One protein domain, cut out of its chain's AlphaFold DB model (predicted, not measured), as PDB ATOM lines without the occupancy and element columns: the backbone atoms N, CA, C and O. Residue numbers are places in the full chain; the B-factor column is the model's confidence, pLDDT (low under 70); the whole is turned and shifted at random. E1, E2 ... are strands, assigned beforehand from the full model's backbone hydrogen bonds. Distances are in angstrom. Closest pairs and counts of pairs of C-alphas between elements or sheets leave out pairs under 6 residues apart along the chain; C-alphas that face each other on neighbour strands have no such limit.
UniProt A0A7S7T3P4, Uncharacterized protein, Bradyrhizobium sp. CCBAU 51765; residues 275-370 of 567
ATOM      1  N   ILE A 275      34.478  17.577  -6.392       95.94
ATOM      2  CA  ILE A 275      33.198  17.645  -5.677       95.94
ATOM      3  C   ILE A 275      32.747  19.095  -5.493       95.94
ATOM      4  O   ILE A 275      33.541  19.967  -5.114       95.94
ATOM      5  N   ASN A 276      31.453  19.337  -5.718       90.38
ATOM      6  CA  ASN A 276      30.805  20.614  -5.431       90.38
ATOM      7  C   ASN A 276      30.963  21.003  -3.953       90.38
ATOM      8  O   ASN A 276      30.732  20.204  -3.042       90.38
ATOM      9  N   THR A 277      31.331  22.256  -3.697       87.38
ATOM     10  CA  THR A 277      31.492  22.760  -2.330       87.38
ATOM     11  C   THR A 277      30.151  22.733  -1.599       87.38
ATOM     12  O   THR A 277      29.135  23.181  -2.120       87.38
ATOM     13  N   GLY A 278      30.149  22.229  -0.364       89.69
ATOM     14  CA  GLY A 278      28.942  22.140   0.463       89.69
ATOM     15  C   GLY A 278      28.114  20.869   0.255       89.69
ATOM     16  O   GLY A 278      27.115  20.691   0.952       89.69
ATOM     17  N   VAL A 279      28.525  19.956  -0.635       92.69
ATOM     18  CA  VAL A 279      27.929  18.615  -0.699       92.69
ATOM     19  C   VAL A 279      28.238  17.852   0.589       92.69
ATOM     20  O   VAL A 279      29.384  17.772   1.027       92.69
ATOM     21  N   THR A 280      27.202  17.266   1.192       97.00
ATOM     22  CA  THR A 280      27.348  16.325   2.310       97.00
ATOM     23  C   THR A 280      27.432  14.910   1.757       97.00
ATOM     24  O   THR A 280      26.480  14.439   1.135       97.00
ATOM     25  N   LEU A 281      28.562  14.240   1.983       97.50
ATOM     26  CA  LEU A 281      28.776  12.874   1.517       97.50
ATOM     27  C   LEU A 281      28.173  11.850   2.486       97.50
ATOM     28  O   LEU A 281      28.216  12.022   3.705       97.50
ATOM     29  N   LYS A 282      27.609  10.779   1.928       98.00
ATOM     30  CA  LYS A 282      26.998   9.656   2.647       98.00
ATOM     31  C   LYS A 282      27.947   8.458   2.696       98.00
ATOM     32  O   LYS A 282      28.776   8.282   1.808       98.00
ATOM     33  N   ASP A 283      27.757   7.595   3.686       97.00
ATOM     34  CA  ASP A 283      28.478   6.322   3.795       97.00
ATOM     35  C   ASP A 283      28.017   5.339   2.692       97.00
ATOM     36  O   ASP A 283      26.810   5.085   2.586       97.00
ATOM     37  N   PRO A 284      28.926   4.767   1.876       96.94
ATOM     38  CA  PRO A 284      28.586   3.767   0.860       96.94
ATOM     39  C   PRO A 284      27.829   2.548   1.401       96.94
ATOM     40  O   PRO A 284      26.985   1.997   0.696       96.94
ATOM     41  N   ALA A 285      28.050   2.153   2.661       96.50
ATOM     42  CA  ALA A 285      27.331   1.044   3.294       96.50
ATOM     43  C   ALA A 285      25.816   1.297   3.415       96.50
ATOM     44  O   ALA A 285      25.045   0.368   3.641       96.50
ATOM     45  N   THR A 286      25.383   2.555   3.273       97.62
ATOM     46  CA  THR A 286      23.973   2.961   3.357       97.62
ATOM     47  C   THR A 286      23.262   2.989   2.005       97.62
ATOM     48  O   THR A 286      22.070   3.301   1.952       97.62
ATOM     49  N   ILE A 287      23.958   2.670   0.907       98.06
ATOM     50  CA  ILE A 287      23.359   2.633  -0.428       98.06
ATOM     51  C   ILE A 287      22.213   1.614  -0.451       98.06
ATOM     52  O   ILE A 287      22.378   0.437  -0.143       98.06
ATOM     53  N   SER A 288      21.033   2.084  -0.853       96.69
ATOM     54  CA  SER A 288      19.833   1.269  -1.045       96.69
ATOM     55  C   SER A 288      19.145   1.712  -2.336       96.69
ATOM     56  O   SER A 288      18.149   2.433  -2.330       96.69
ATOM     57  N   ILE A 289      19.764   1.362  -3.463       97.00
ATOM     58  CA  ILE A 289      19.321   1.729  -4.813       97.00
ATOM     59  C   ILE A 289      19.021   0.440  -5.577       97.00
ATOM     60  O   ILE A 289      19.781  -0.523  -5.505       97.00
ATOM     61  N   ALA A 290      17.904   0.405  -6.305       95.69
ATOM     62  CA  ALA A 290      17.550  -0.752  -7.119       95.69
ATOM     63  C   ALA A 290      18.621  -1.012  -8.192       95.69
ATOM     64  O   ALA A 290      19.035  -0.091  -8.893       95.69
ATOM     65  N   GLY A 291      19.054  -2.269  -8.318       92.81
ATOM     66  CA  GLY A 291      20.127  -2.647  -9.240       92.81
ATOM     67  C   GLY A 291      21.537  -2.319  -8.738       92.81
ATOM     68  O   GLY A 291      22.469  -2.328  -9.538       92.81
ATOM     69  N   VAL A 292      21.710  -2.024  -7.447       95.50
ATOM     70  CA  VAL A 292      23.025  -1.844  -6.824       95.50
ATOM     71  C   VAL A 292      23.201  -2.842  -5.688       95.50
ATOM     72  O   VAL A 292      22.417  -2.851  -4.740       95.50
ATOM     73  N   ASP A 293      24.266  -3.632  -5.773       95.06
ATOM     74  CA  ASP A 293      24.672  -4.576  -4.739       95.06
ATOM     75  C   ASP A 293      25.766  -3.952  -3.867       95.06
ATOM     76  O   ASP A 293      26.740  -3.393  -4.377       95.06
ATOM     77  N   VAL A 294      25.616  -4.058  -2.545       96.69
ATOM     78  CA  VAL A 294      26.566  -3.527  -1.557       96.69
ATOM     79  C   VAL A 294      27.096  -4.677  -0.708       96.69
ATOM     80  O   VAL A 294      26.371  -5.243   0.109       96.69
ATOM     81  N   ASP A 295      28.374  -5.007  -0.875       95.00
ATOM     82  CA  ASP A 295      29.105  -5.934  -0.015       95.00
ATOM     83  C   ASP A 295      29.914  -5.136   1.011       95.00
ATOM     84  O   ASP A 295      31.018  -4.658   0.743       95.00
ATOM     85  N   THR A 296      29.363  -4.997   2.217       94.88
ATOM     86  CA  THR A 296      30.021  -4.289   3.321       94.88
ATOM     87  C   THR A 296      31.229  -5.039   3.882       94.88
ATOM     88  O   THR A 296      32.094  -4.418   4.493       94.88
ATOM     89  N   GLY A 297      31.289  -6.366   3.718       94.12
ATOM     90  CA  GLY A 297      32.393  -7.189   4.213       94.12
ATOM     91  C   GLY A 297      33.652  -6.994   3.375       94.12
ATOM     92  O   GLY A 297      34.738  -6.804   3.921       94.12
ATOM     93  N   SER A 298      33.485  -6.967   2.053       91.69
ATOM     94  CA  SER A 298      34.575  -6.714   1.102       91.69
ATOM     95  C   SER A 298      34.762  -5.227   0.770       91.69
ATOM     96  O   SER A 298      35.770  -4.871   0.165       91.69
ATOM     97  N   ARG A 299      33.825  -4.357   1.182       93.00
ATOM     98  CA  ARG A 299      33.741  -2.923   0.831       93.00
ATOM     99  C   ARG A 299      33.658  -2.693  -0.680       93.00
ATOM    100  O   ARG A 299      34.422  -1.919  -1.258       93.00
ATOM    101  N   ILE A 300      32.726  -3.391  -1.321       92.62
ATOM    102  CA  ILE A 300      32.504  -3.331  -2.768       92.62
ATOM    103  C   ILE A 300      31.059  -2.916  -3.031       92.62
ATOM    104  O   ILE A 300      30.127  -3.532  -2.521       92.62
ATOM    105  N   VAL A 301      30.871  -1.905  -3.872       94.31
ATOM    106  CA  VAL A 301      29.573  -1.535  -4.442       94.31
ATOM    107  C   VAL A 301      29.583  -1.911  -5.915       94.31
ATOM    108  O   VAL A 301      30.511  -1.556  -6.632       94.31
ATOM    109  N   THR A 302      28.572  -2.640  -6.381       93.12
ATOM    110  CA  THR A 302      28.462  -3.073  -7.781       93.12
ATOM    111  C   THR A 302      27.143  -2.616  -8.381       93.12
ATOM    112  O   THR A 302      26.072  -2.951  -7.880       93.12
ATOM    113  N   ILE A 303      27.217  -1.859  -9.472       92.69
ATOM    114  CA  ILE A 303      26.062  -1.394 -10.237       92.69
ATOM    115  C   ILE A 303      25.742  -2.430 -11.318       92.69
ATOM    116  O   ILE A 303      26.496  -2.583 -12.277       92.69
ATOM    117  N   LEU A 304      24.615  -3.123 -11.166       89.44
ATOM    118  CA  LEU A 304      24.088  -4.090 -12.135       89.44
ATOM    119  C   LEU A 304      22.854  -3.565 -12.889       89.44
ATOM    120  O   LEU A 304      22.541  -4.049 -13.970       89.44
ATOM    121  N   GLY A 305      22.144  -2.584 -12.331       88.69
ATOM    122  CA  GLY A 305      20.990  -1.949 -12.964       88.69
ATOM    123  C   GLY A 305      21.372  -0.863 -13.966       88.69
ATOM    124  O   GLY A 305      22.444  -0.264 -13.879       88.69
ATOM    125  N   ASP A 306      20.456  -0.572 -14.882       87.12
ATOM    126  CA  ASP A 306      20.604   0.496 -15.872       87.12
ATOM    127  C   ASP A 306      20.135   1.845 -15.308       87.12
ATOM    128  O   ASP A 306      19.226   1.905 -14.476       87.12
ATOM    129  N   ASN A 307      20.704   2.945 -15.810       86.25
ATOM    130  CA  ASN A 307      20.381   4.329 -15.436       86.25
ATOM    131  C   ASN A 307      20.534   4.620 -13.931       86.25
ATOM    132  O   ASN A 307      19.861   5.493 -13.378       86.25
ATOM    133  N   VAL A 308      21.404   3.872 -13.251       93.06
ATOM    134  CA  VAL A 308      21.691   4.072 -11.830       93.06
ATOM    135  C   VAL A 308      22.465   5.371 -11.634       93.06
ATOM    136  O   VAL A 308      23.448   5.631 -12.325       93.06
ATOM    137  N   VAL A 309      22.054   6.157 -10.637       95.75
ATOM    138  CA  VAL A 309      22.758   7.372 -10.216       95.75
ATOM    139  C   VAL A 309      23.347   7.169  -8.823       95.75
ATOM    140  O   VAL A 309      22.610   7.023  -7.847       95.75
ATOM    141  N   ILE A 310      24.675   7.193  -8.723       96.69
ATOM    142  CA  ILE A 310      25.408   7.255  -7.458       96.69
ATOM    143  C   ILE A 310      25.836   8.706  -7.244       96.69
ATOM    144  O   ILE A 310      26.739   9.197  -7.915       96.69
ATOM    145  N   ASP A 311      25.168   9.393  -6.320       97.44
ATOM    146  CA  ASP A 311      25.423  10.804  -6.013       97.44
ATOM    147  C   ASP A 311      25.752  11.012  -4.532       97.44
ATOM    148  O   ASP A 311      25.026  10.519  -3.656       97.44
ATOM    149  N   ALA A 312      26.814  11.777  -4.272       97.31
ATOM    150  CA  ALA A 312      27.227  12.242  -2.951       97.31
ATOM    151  C   ALA A 312      27.562  11.120  -1.949       97.31
ATOM    152  O   ALA A 312      27.036  11.102  -0.834       97.31
ATOM    153  N   TYR A 313      28.434  10.181  -2.325       97.81
ATOM    154  CA  TYR A 313      28.947   9.137  -1.426       97.81
ATOM    155  C   TYR A 313      30.458   9.256  -1.197       97.81
ATOM    156  O   TYR A 313      31.210   9.636  -2.095       97.81
ATOM    157  N   ASP A 314      30.895   8.920   0.017       96.81
ATOM    158  CA  ASP A 314      32.300   8.901   0.418       96.81
ATOM    159  C   ASP A 314      32.865   7.475   0.396       96.81
ATOM    160  O   ASP A 314      32.954   6.783   1.410       96.81
ATOM    161  N   PHE A 315      33.290   7.035  -0.784       96.38
ATOM    162  CA  PHE A 315      34.016   5.782  -0.975       96.38
ATOM    163  C   PHE A 315      35.433   5.808  -0.376       96.38
ATOM    164  O   PHE A 315      36.105   4.783  -0.398       96.38
ATOM    165  N   SER A 316      35.909   6.918   0.206       93.31
ATOM    166  CA  SER A 316      37.183   6.934   0.943       93.31
ATOM    167  C   SER A 316      37.076   6.381   2.370       93.31
ATOM    168  O   SER A 316      38.093   6.088   3.011       93.31
ATOM    169  N   MET A 317      35.850   6.212   2.880       91.19
ATOM    170  CA  MET A 317      35.601   5.750   4.243       91.19
ATOM    171  C   MET A 317      36.197   4.367   4.516       91.19
ATOM    172  O   MET A 317      36.267   3.496   3.652       91.19
ATOM    173  N   GLY A 318      36.627   4.155   5.762       85.62
ATOM    174  CA  GLY A 318      37.106   2.852   6.223       85.62
ATOM    175  C   GLY A 318      38.368   2.348   5.520       85.62
ATOM    176  O   GLY A 318      38.648   1.163   5.633       85.62
ATOM    177  N   GLY A 319      39.125   3.203   4.822       82.69
ATOM    178  CA  GLY A 319      40.336   2.822   4.083       82.69
ATOM    179  C   GLY A 319      40.124   2.565   2.588       82.69
ATOM    180  O   GLY A 319      41.051   2.075   1.951       82.69
ATOM    181  N   GLY A 320      38.945   2.893   2.053       89.50
ATOM    182  CA  GLY A 320      38.627   2.779   0.631       89.50
ATOM    183  C   GLY A 320      37.565   1.721   0.339       89.50
ATOM    184  O   GLY A 320      37.521   0.661   0.972       89.50
ATOM    185  N   TRP A 321      36.714   2.029  -0.632       92.62
ATOM    186  CA  TRP A 321      35.706   1.151  -1.213       92.62
ATOM    187  C   TRP A 321      35.916   1.052  -2.721       92.62
ATOM    188  O   TRP A 321      36.210   2.051  -3.378       92.62
ATOM    189  N   TYR A 322      35.658  -0.134  -3.269       91.56
ATOM    190  CA  TYR A 322      35.566  -0.322  -4.712       91.56
ATOM    191  C   TYR A 322      34.165   0.048  -5.195       91.56
ATOM    192  O   TYR A 322      33.170  -0.404  -4.622       91.56
ATOM    193  N   LEU A 323      34.086   0.792  -6.297       93.62
ATOM    194  CA  LEU A 323      32.866   0.920  -7.084       93.62
ATOM    195  C   LEU A 323      33.038   0.207  -8.425       93.62
ATOM    196  O   LEU A 323      33.938   0.532  -9.192       93.62
ATOM    197  N   ASN A 324      32.152  -0.737  -8.720       91.50
ATOM    198  CA  ASN A 324      32.093  -1.437  -9.994       91.50
ATOM    199  C   ASN A 324      30.880  -0.962 -10.806       91.50
ATOM    200  O   ASN A 324      29.762  -0.940 -10.286       91.50
ATOM    201  N   ILE A 325      31.079  -0.648 -12.084       89.75
ATOM    202  CA  ILE A 325      30.004  -0.514 -13.077       89.75
ATOM    203  C   ILE A 325      30.012  -1.790 -13.917       89.75
ATOM    204  O   ILE A 325      30.985  -2.037 -14.630       89.75
ATOM    205  N   GLY A 326      28.971  -2.611 -13.773       85.25
ATOM    206  CA  GLY A 326      28.967  -3.989 -14.254       85.25
ATOM    207  C   GLY A 326      29.904  -4.898 -13.449       85.25
ATOM    208  O   GLY A 326      30.475  -4.514 -12.424       85.25
ATOM    209  N   SER A 327      30.051  -6.148 -13.879       76.25
ATOM    210  CA  SER A 327      30.968  -7.103 -13.264       76.25
ATOM    211  C   SER A 327      31.626  -8.014 -14.295       76.25
ATOM    212  O   SER A 327      31.203  -8.121 -15.445       76.25
ATOM    213  N   ALA A 328      32.649  -8.743 -13.849       67.31
ATOM    214  CA  ALA A 328      33.330  -9.736 -14.670       67.31
ATOM    215  C   ALA A 328      32.468 -10.969 -14.994       67.31
ATOM    216  O   ALA A 328      32.977 -11.875 -15.635       67.31
ATOM    217  N   THR A 329      31.211 -11.072 -14.551       72.12
ATOM    218  CA  THR A 329      30.306 -12.205 -14.852       72.12
ATOM    219  C   THR A 329      28.875 -11.782 -15.179       72.12
ATOM    220  O   THR A 329      28.107 -12.592 -15.697       72.12
ATOM    221  N   LEU A 330      28.506 -10.531 -14.899       73.00
ATOM    222  CA  LEU A 330      27.166  -9.980 -15.071       73.00
ATOM    223  C   LEU A 330      27.278  -8.577 -15.662       73.00
ATOM    224  O   LEU A 330      27.957  -7.711 -15.115       73.00
ATOM    225  N   ASN A 331      26.581  -8.358 -16.770       74.25
ATOM    226  CA  ASN A 331      26.500  -7.044 -17.394       74.25
ATOM    227  C   ASN A 331      25.503  -6.169 -16.650       74.25
ATOM    228  O   ASN A 331      24.485  -6.666 -16.169       74.25
ATOM    229  N   GLY A 332      25.800  -4.877 -16.587       76.81
ATOM    230  CA  GLY A 332      24.955  -3.900 -15.926       76.81
ATOM    231  C   GLY A 332      25.617  -2.534 -15.856       76.81
ATOM    232  O   GLY A 332      26.782  -2.384 -16.222       76.81
ATOM    233  N   GLY A 333      24.869  -1.532 -15.396       81.06
ATOM    234  CA  GLY A 333      25.376  -0.165 -15.296       81.06
ATOM    235  C   GLY A 333      25.323   0.625 -16.603       81.06
ATOM    236  O   GLY A 333      26.044   1.613 -16.744       81.06
ATOM    237  N   VAL A 334      24.453   0.230 -17.540       84.00
ATOM    238  CA  VAL A 334      24.170   1.007 -18.752       84.00
ATOM    239  C   VAL A 334      23.761   2.424 -18.363       84.00
ATOM    240  O   VAL A 334      22.815   2.599 -17.594       84.00
ATOM    241  N   ASN A 335      24.439   3.437 -18.911       82.50
ATOM    242  CA  ASN A 335      24.157   4.846 -18.636       82.50
ATOM    243  C   ASN A 335      24.217   5.183 -17.129       82.50
ATOM    244  O   ASN A 335      23.453   6.010 -16.627       82.50
ATOM    245  N   ALA A 336      25.094   4.508 -16.378       89.81
ATOM    246  CA  ALA A 336      25.314   4.830 -14.974       89.81
ATOM    247  C   ALA A 336      25.928   6.232 -14.829       89.81
ATOM    248  O   ALA A 336      26.826   6.611 -15.584       89.81
ATOM    249  N   ILE A 337      25.461   6.990 -13.834       93.81
ATOM    250  CA  ILE A 337      25.958   8.332 -13.513       93.81
ATOM    251  C   ILE A 337      26.562   8.318 -12.116       93.81
ATOM    252  O   ILE A 337      25.863   8.085 -11.133       93.81
ATOM    253  N   ILE A 338      27.855   8.596 -12.022       96.62
ATOM    254  CA  ILE A 338      28.580   8.686 -10.758       96.62
ATOM    255  C   ILE A 338      28.973  10.147 -10.586       96.62
ATOM    256  O   ILE A 338      29.671  10.712 -11.431       96.62
ATOM    257  N   THR A 339      28.488  10.784  -9.523       96.94
ATOM    258  CA  THR A 339      28.710  12.215  -9.336       96.94
ATOM    259  C   THR A 339      28.840  12.652  -7.886       96.94
ATOM    260  O   THR A 339      28.336  11.995  -6.980       96.94
ATOM    261  N   ASN A 340      29.592  13.732  -7.650       96.25
ATOM    262  CA  ASN A 340      29.906  14.253  -6.315       96.25
ATOM    263  C   ASN A 340      30.427  13.189  -5.338       96.25
ATOM    264  O   ASN A 340      30.161  13.268  -4.142       96.25
ATOM    265  N   CYS A 341      31.125  12.172  -5.829       97.62
ATOM    266  CA  CYS A 341      31.625  11.091  -4.991       97.62
ATOM    267  C   CYS A 341      33.103  11.299  -4.672       97.62
ATOM    268  O   CYS A 341      33.866  11.786  -5.509       97.62
ATOM    269  N   LYS A 342      33.497  10.917  -3.457       96.56
ATOM    270  CA  LYS A 342      34.895  10.898  -3.032       96.56
ATOM    271  C   LYS A 342      35.402   9.472  -3.026       96.56
ATOM    272  O   LYS A 342      34.739   8.586  -2.506       96.56
ATOM    273  N   PHE A 343      36.591   9.276  -3.553       95.25
ATOM    274  CA  PHE A 343      37.243   7.997  -3.726       95.25
ATOM    275  C   PHE A 343      38.629   8.064  -3.096       95.25
ATOM    276  O   PHE A 343      39.310   9.085  -3.202       95.25
ATOM    277  N   ARG A 344      39.054   6.977  -2.445       89.38
ATOM    278  CA  ARG A 344      40.448   6.810  -2.034       89.38
ATOM    279  C   ARG A 344      40.912   5.376  -2.140       89.38
ATOM    280  O   ARG A 344      40.257   4.547  -1.524       89.38
ATOM    281  N   ILE A 345      42.056   5.162  -2.809       77.62
ATOM    282  CA  ILE A 345      42.763   3.878  -3.004       77.62
ATOM    283  C   ILE A 345      41.836   2.771  -3.545       77.62
ATOM    284  O   ILE A 345      40.853   2.425  -2.906       77.62
ATOM    285  N   ASN A 346      42.179   2.121  -4.664       66.75
ATOM    286  CA  ASN A 346      41.417   0.974  -5.189       66.75
ATOM    287  C   ASN A 346      39.955   1.285  -5.608       66.75
ATOM    288  O   ASN A 346      39.012   0.656  -5.133       66.75
ATOM    289  N   THR A 347      39.726   2.281  -6.462       73.19
ATOM    290  CA  THR A 347      38.480   3.059  -6.331       73.19
ATOM    291  C   THR A 347      37.384   2.875  -7.371       73.19
ATOM    292  O   THR A 347      36.213   2.944  -6.997       73.19
ATOM    293  N   LEU A 348      37.690   2.651  -8.649       83.44
ATOM    294  CA  LEU A 348      36.640   2.560  -9.670       83.44
ATOM    295  C   LEU A 348      37.002   1.581 -10.778       83.44
ATOM    296  O   LEU A 348      37.991   1.776 -11.480       83.44
ATOM    297  N   TRP A 349      36.161   0.571 -10.969       83.88
ATOM    298  CA  TRP A 349      36.274  -0.400 -12.050       83.88
ATOM    299  C   TRP A 349      35.042  -0.332 -12.953       83.88
ATOM    300  O   TRP A 349      33.905  -0.451 -12.500       83.88
ATOM    301  N   ILE A 350      35.257  -0.181 -14.252       82.12
ATOM    302  CA  ILE A 350      34.205  -0.175 -15.270       82.12
ATOM    303  C   ILE A 350      34.408  -1.440 -16.101       82.12
ATOM    304  O   ILE A 350      35.382  -1.525 -16.838       82.12
ATOM    305  N   ARG A 351      33.551  -2.457 -15.936       76.69
ATOM    306  CA  ARG A 351      33.771  -3.795 -16.517       76.69
ATOM    307  C   ARG A 351      32.506  -4.362 -17.152       76.69
ATOM    308  O   ARG A 351      31.468  -4.425 -16.499       76.69
ATOM    309  N   ASN A 352      32.607  -4.853 -18.386       69.69
ATOM    310  CA  ASN A 352      31.545  -5.621 -19.047       69.69
ATOM    311  C   ASN A 352      32.058  -6.978 -19.579       69.69
ATOM    312  O   ASN A 352      33.246  -7.285 -19.508       69.69
ATOM    313  N   GLN A 353      31.149  -7.819 -20.078       65.06
ATOM    314  CA  GLN A 353      31.470  -9.046 -20.818       65.06
ATOM    315  C   GLN A 353      31.519  -8.786 -22.336       65.06
ATOM    316  O   GLN A 353      30.723  -7.978 -22.829       65.06
ATOM    317  N   PRO A 354      32.353  -9.523 -23.104       58.38
ATOM    318  CA  PRO A 354      32.339  -9.464 -24.564       58.38
ATOM    319  C   PRO A 354      30.943  -9.740 -25.138       58.38
ATOM    320  O   PRO A 354      30.282 -10.705 -24.741       58.38
ATOM    321  N   GLY A 355      30.501  -8.925 -26.101       57.03
ATOM    322  CA  GLY A 355      29.221  -9.121 -26.797       57.03
ATOM    323  C   GLY A 355      27.972  -8.780 -25.977       57.03
ATOM    324  O   GLY A 355      26.855  -9.062 -26.414       57.03
ATOM    325  N   ALA A 356      28.138  -8.168 -24.806       55.84
ATOM    326  CA  ALA A 356      27.035  -7.710 -23.982       55.84
ATOM    327  C   ALA A 356      26.827  -6.194 -24.048       55.84
ATOM    328  O   ALA A 356      27.740  -5.435 -24.359       55.84
ATOM    329  N   GLY A 357      25.606  -5.744 -23.748       61.41
ATOM    330  CA  GLY A 357      25.274  -4.322 -23.751       61.41
ATOM    331  C   GLY A 357      26.012  -3.551 -22.655       61.41
ATOM    332  O   GLY A 357      25.813  -3.819 -21.473       61.41
ATOM    333  N   ASN A 358      26.809  -2.563 -23.057       68.94
ATOM    334  CA  ASN A 358      27.167  -1.404 -22.249       68.94
ATOM    335  C   ASN A 358      27.315  -0.208 -23.204       68.94
ATOM    336  O   ASN A 358      28.268  -0.171 -23.968       68.94
ATOM    337  N   PRO A 359      26.353   0.723 -23.270       66.25
ATOM    338  CA  PRO A 359      26.428   1.853 -24.184       66.25
ATOM    339  C   PRO A 359      27.135   3.068 -23.566       66.25
ATOM    340  O   PRO A 359      27.162   4.107 -24.220       66.25
ATOM    341  N   GLY A 360      27.689   2.969 -22.345       79.38
ATOM    342  CA  GLY A 360      28.430   4.068 -21.725       79.38
ATOM    343  C   GLY A 360      28.138   4.343 -20.251       79.38
ATOM    344  O   GLY A 360      27.151   3.865 -19.690       79.38
ATOM    345  N   SER A 361      28.967   5.183 -19.626       86.25
ATOM    346  CA  SER A 361      28.742   5.743 -18.284       86.25
ATOM    347  C   SER A 361      29.259   7.179 -18.180       86.25
ATOM    348  O   SER A 361      30.109   7.603 -18.957       86.25
ATOM    349  N   THR A 362      28.738   7.947 -17.222       92.69
ATOM    350  CA  THR A 362      29.174   9.323 -16.949       92.69
ATOM    351  C   THR A 362      29.717   9.440 -15.533       92.69
ATOM    352  O   THR A 362      28.996   9.200 -14.566       92.69
ATOM    353  N   ILE A 363      30.964   9.874 -15.400       95.56
ATOM    354  CA  ILE A 363      31.622  10.137 -14.124       95.56
ATOM    355  C   ILE A 363      32.010  11.609 -14.081       95.56
ATOM    356  O   ILE A 363      32.811  12.068 -14.897       95.56
ATOM    357  N   ARG A 364      31.428  12.365 -13.144       96.56
ATOM    358  CA  ARG A 364      31.673  13.808 -13.064       96.56
ATOM    359  C   ARG A 364      31.594  14.407 -11.681       96.56
ATOM    360  O   ARG A 364      30.777  13.993 -10.865       96.56
ATOM    361  N   TYR A 365      32.356  15.474 -11.458       97.38
ATOM    362  CA  TYR A 365      32.417  16.166 -10.167       97.38
ATOM    363  C   TYR A 365      32.888  15.248  -9.026       97.38
ATOM    364  O   TYR A 365      32.468  15.411  -7.884       97.38
ATOM    365  N   CYS A 366      33.719  14.250  -9.317       98.12
ATOM    366  CA  CYS A 366      34.249  13.323  -8.321       98.12
ATOM    367  C   CYS A 366      35.687  13.678  -7.933       98.12
ATOM    368  O   CYS A 366      36.433  14.274  -8.712       98.12
ATOM    369  N   GLU A 367      36.071  13.299  -6.720       96.94
ATOM    370  CA  GLU A 367      37.439  13.413  -6.213       96.94
ATOM    371  C   GLU A 367      38.033  12.013  -6.064       96.94
ATOM    372  O   GLU A 367      37.449  11.172  -5.383       96.94
ATOM    373  N   PHE A 368      39.177  11.770  -6.696       95.88
ATOM    374  CA  PHE A 368      39.937  10.527  -6.634       95.88
ATOM    375  C   PHE A 368      41.290  10.805  -5.982       95.88
ATOM    376  O   PHE A 368      42.236  11.236  -6.636       95.88
ATOM    377  N   ASP A 369      41.370  10.554  -4.681       93.12
ATOM    378  CA  ASP A 369      42.587  10.730  -3.895       93.12
ATOM    379  C   ASP A 369      43.306   9.385  -3.769       93.12
ATOM    380  O   ASP A 369      42.901   8.520  -2.994       93.12
ATOM    381  N   GLY A 370      44.392   9.170  -4.505       90.25
ATOM    382  CA  GLY A 370      45.208   7.969  -4.335       90.25
ATOM    383  C   GLY A 370      45.786   7.853  -2.917       90.25
ATOM    384  O   GLY A 370      46.099   6.755  -2.475       90.25
TER     385      GLY A 370
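AT A GLANCE: This is residues 275 to 370 of the 567 residues of an uncharacterized protein of Bradyrhizobium sp. CCBAU 51765 (UniProt A0A7S7T3P4). What shape is it? With little regular structure, the chain winds in stacked turns, a short solenoid: sheets E1 E2 E4 E7 and E3 E5 E8 make two walls, E6 and E9 a third. What builds it? The 96 printed residues have nine named strands, E1 to E9: all strand, though they hold 34 residues. The first sheet is mixed, the others parallel. It is compact: radius of gyration of the C-alphas 12.5 A, spans 40 by 27 by 25 A.

HOW THE PARTS SIT: How do neighbours pair? E2, residues 300 to 303, and E4, 322 to 325, are parallel, N 301 and O 322 2.8 A apart. And turn? E5, 336 to 339, runs on into E6, 342 to 344, at 91 degrees.

IN THESE COORDINATES: Where to start? E1, 292 to 295, begins at C-alpha (23.025, -1.844, -6.824). And end? E9, 367 to 369, ends at C-alpha (42.587, 10.730, -3.895).

THE WHOLE: Any cut? The printed part has no cut. Low confidence? pLDDT is under 70 at residues 328, 346 and 352 to 359.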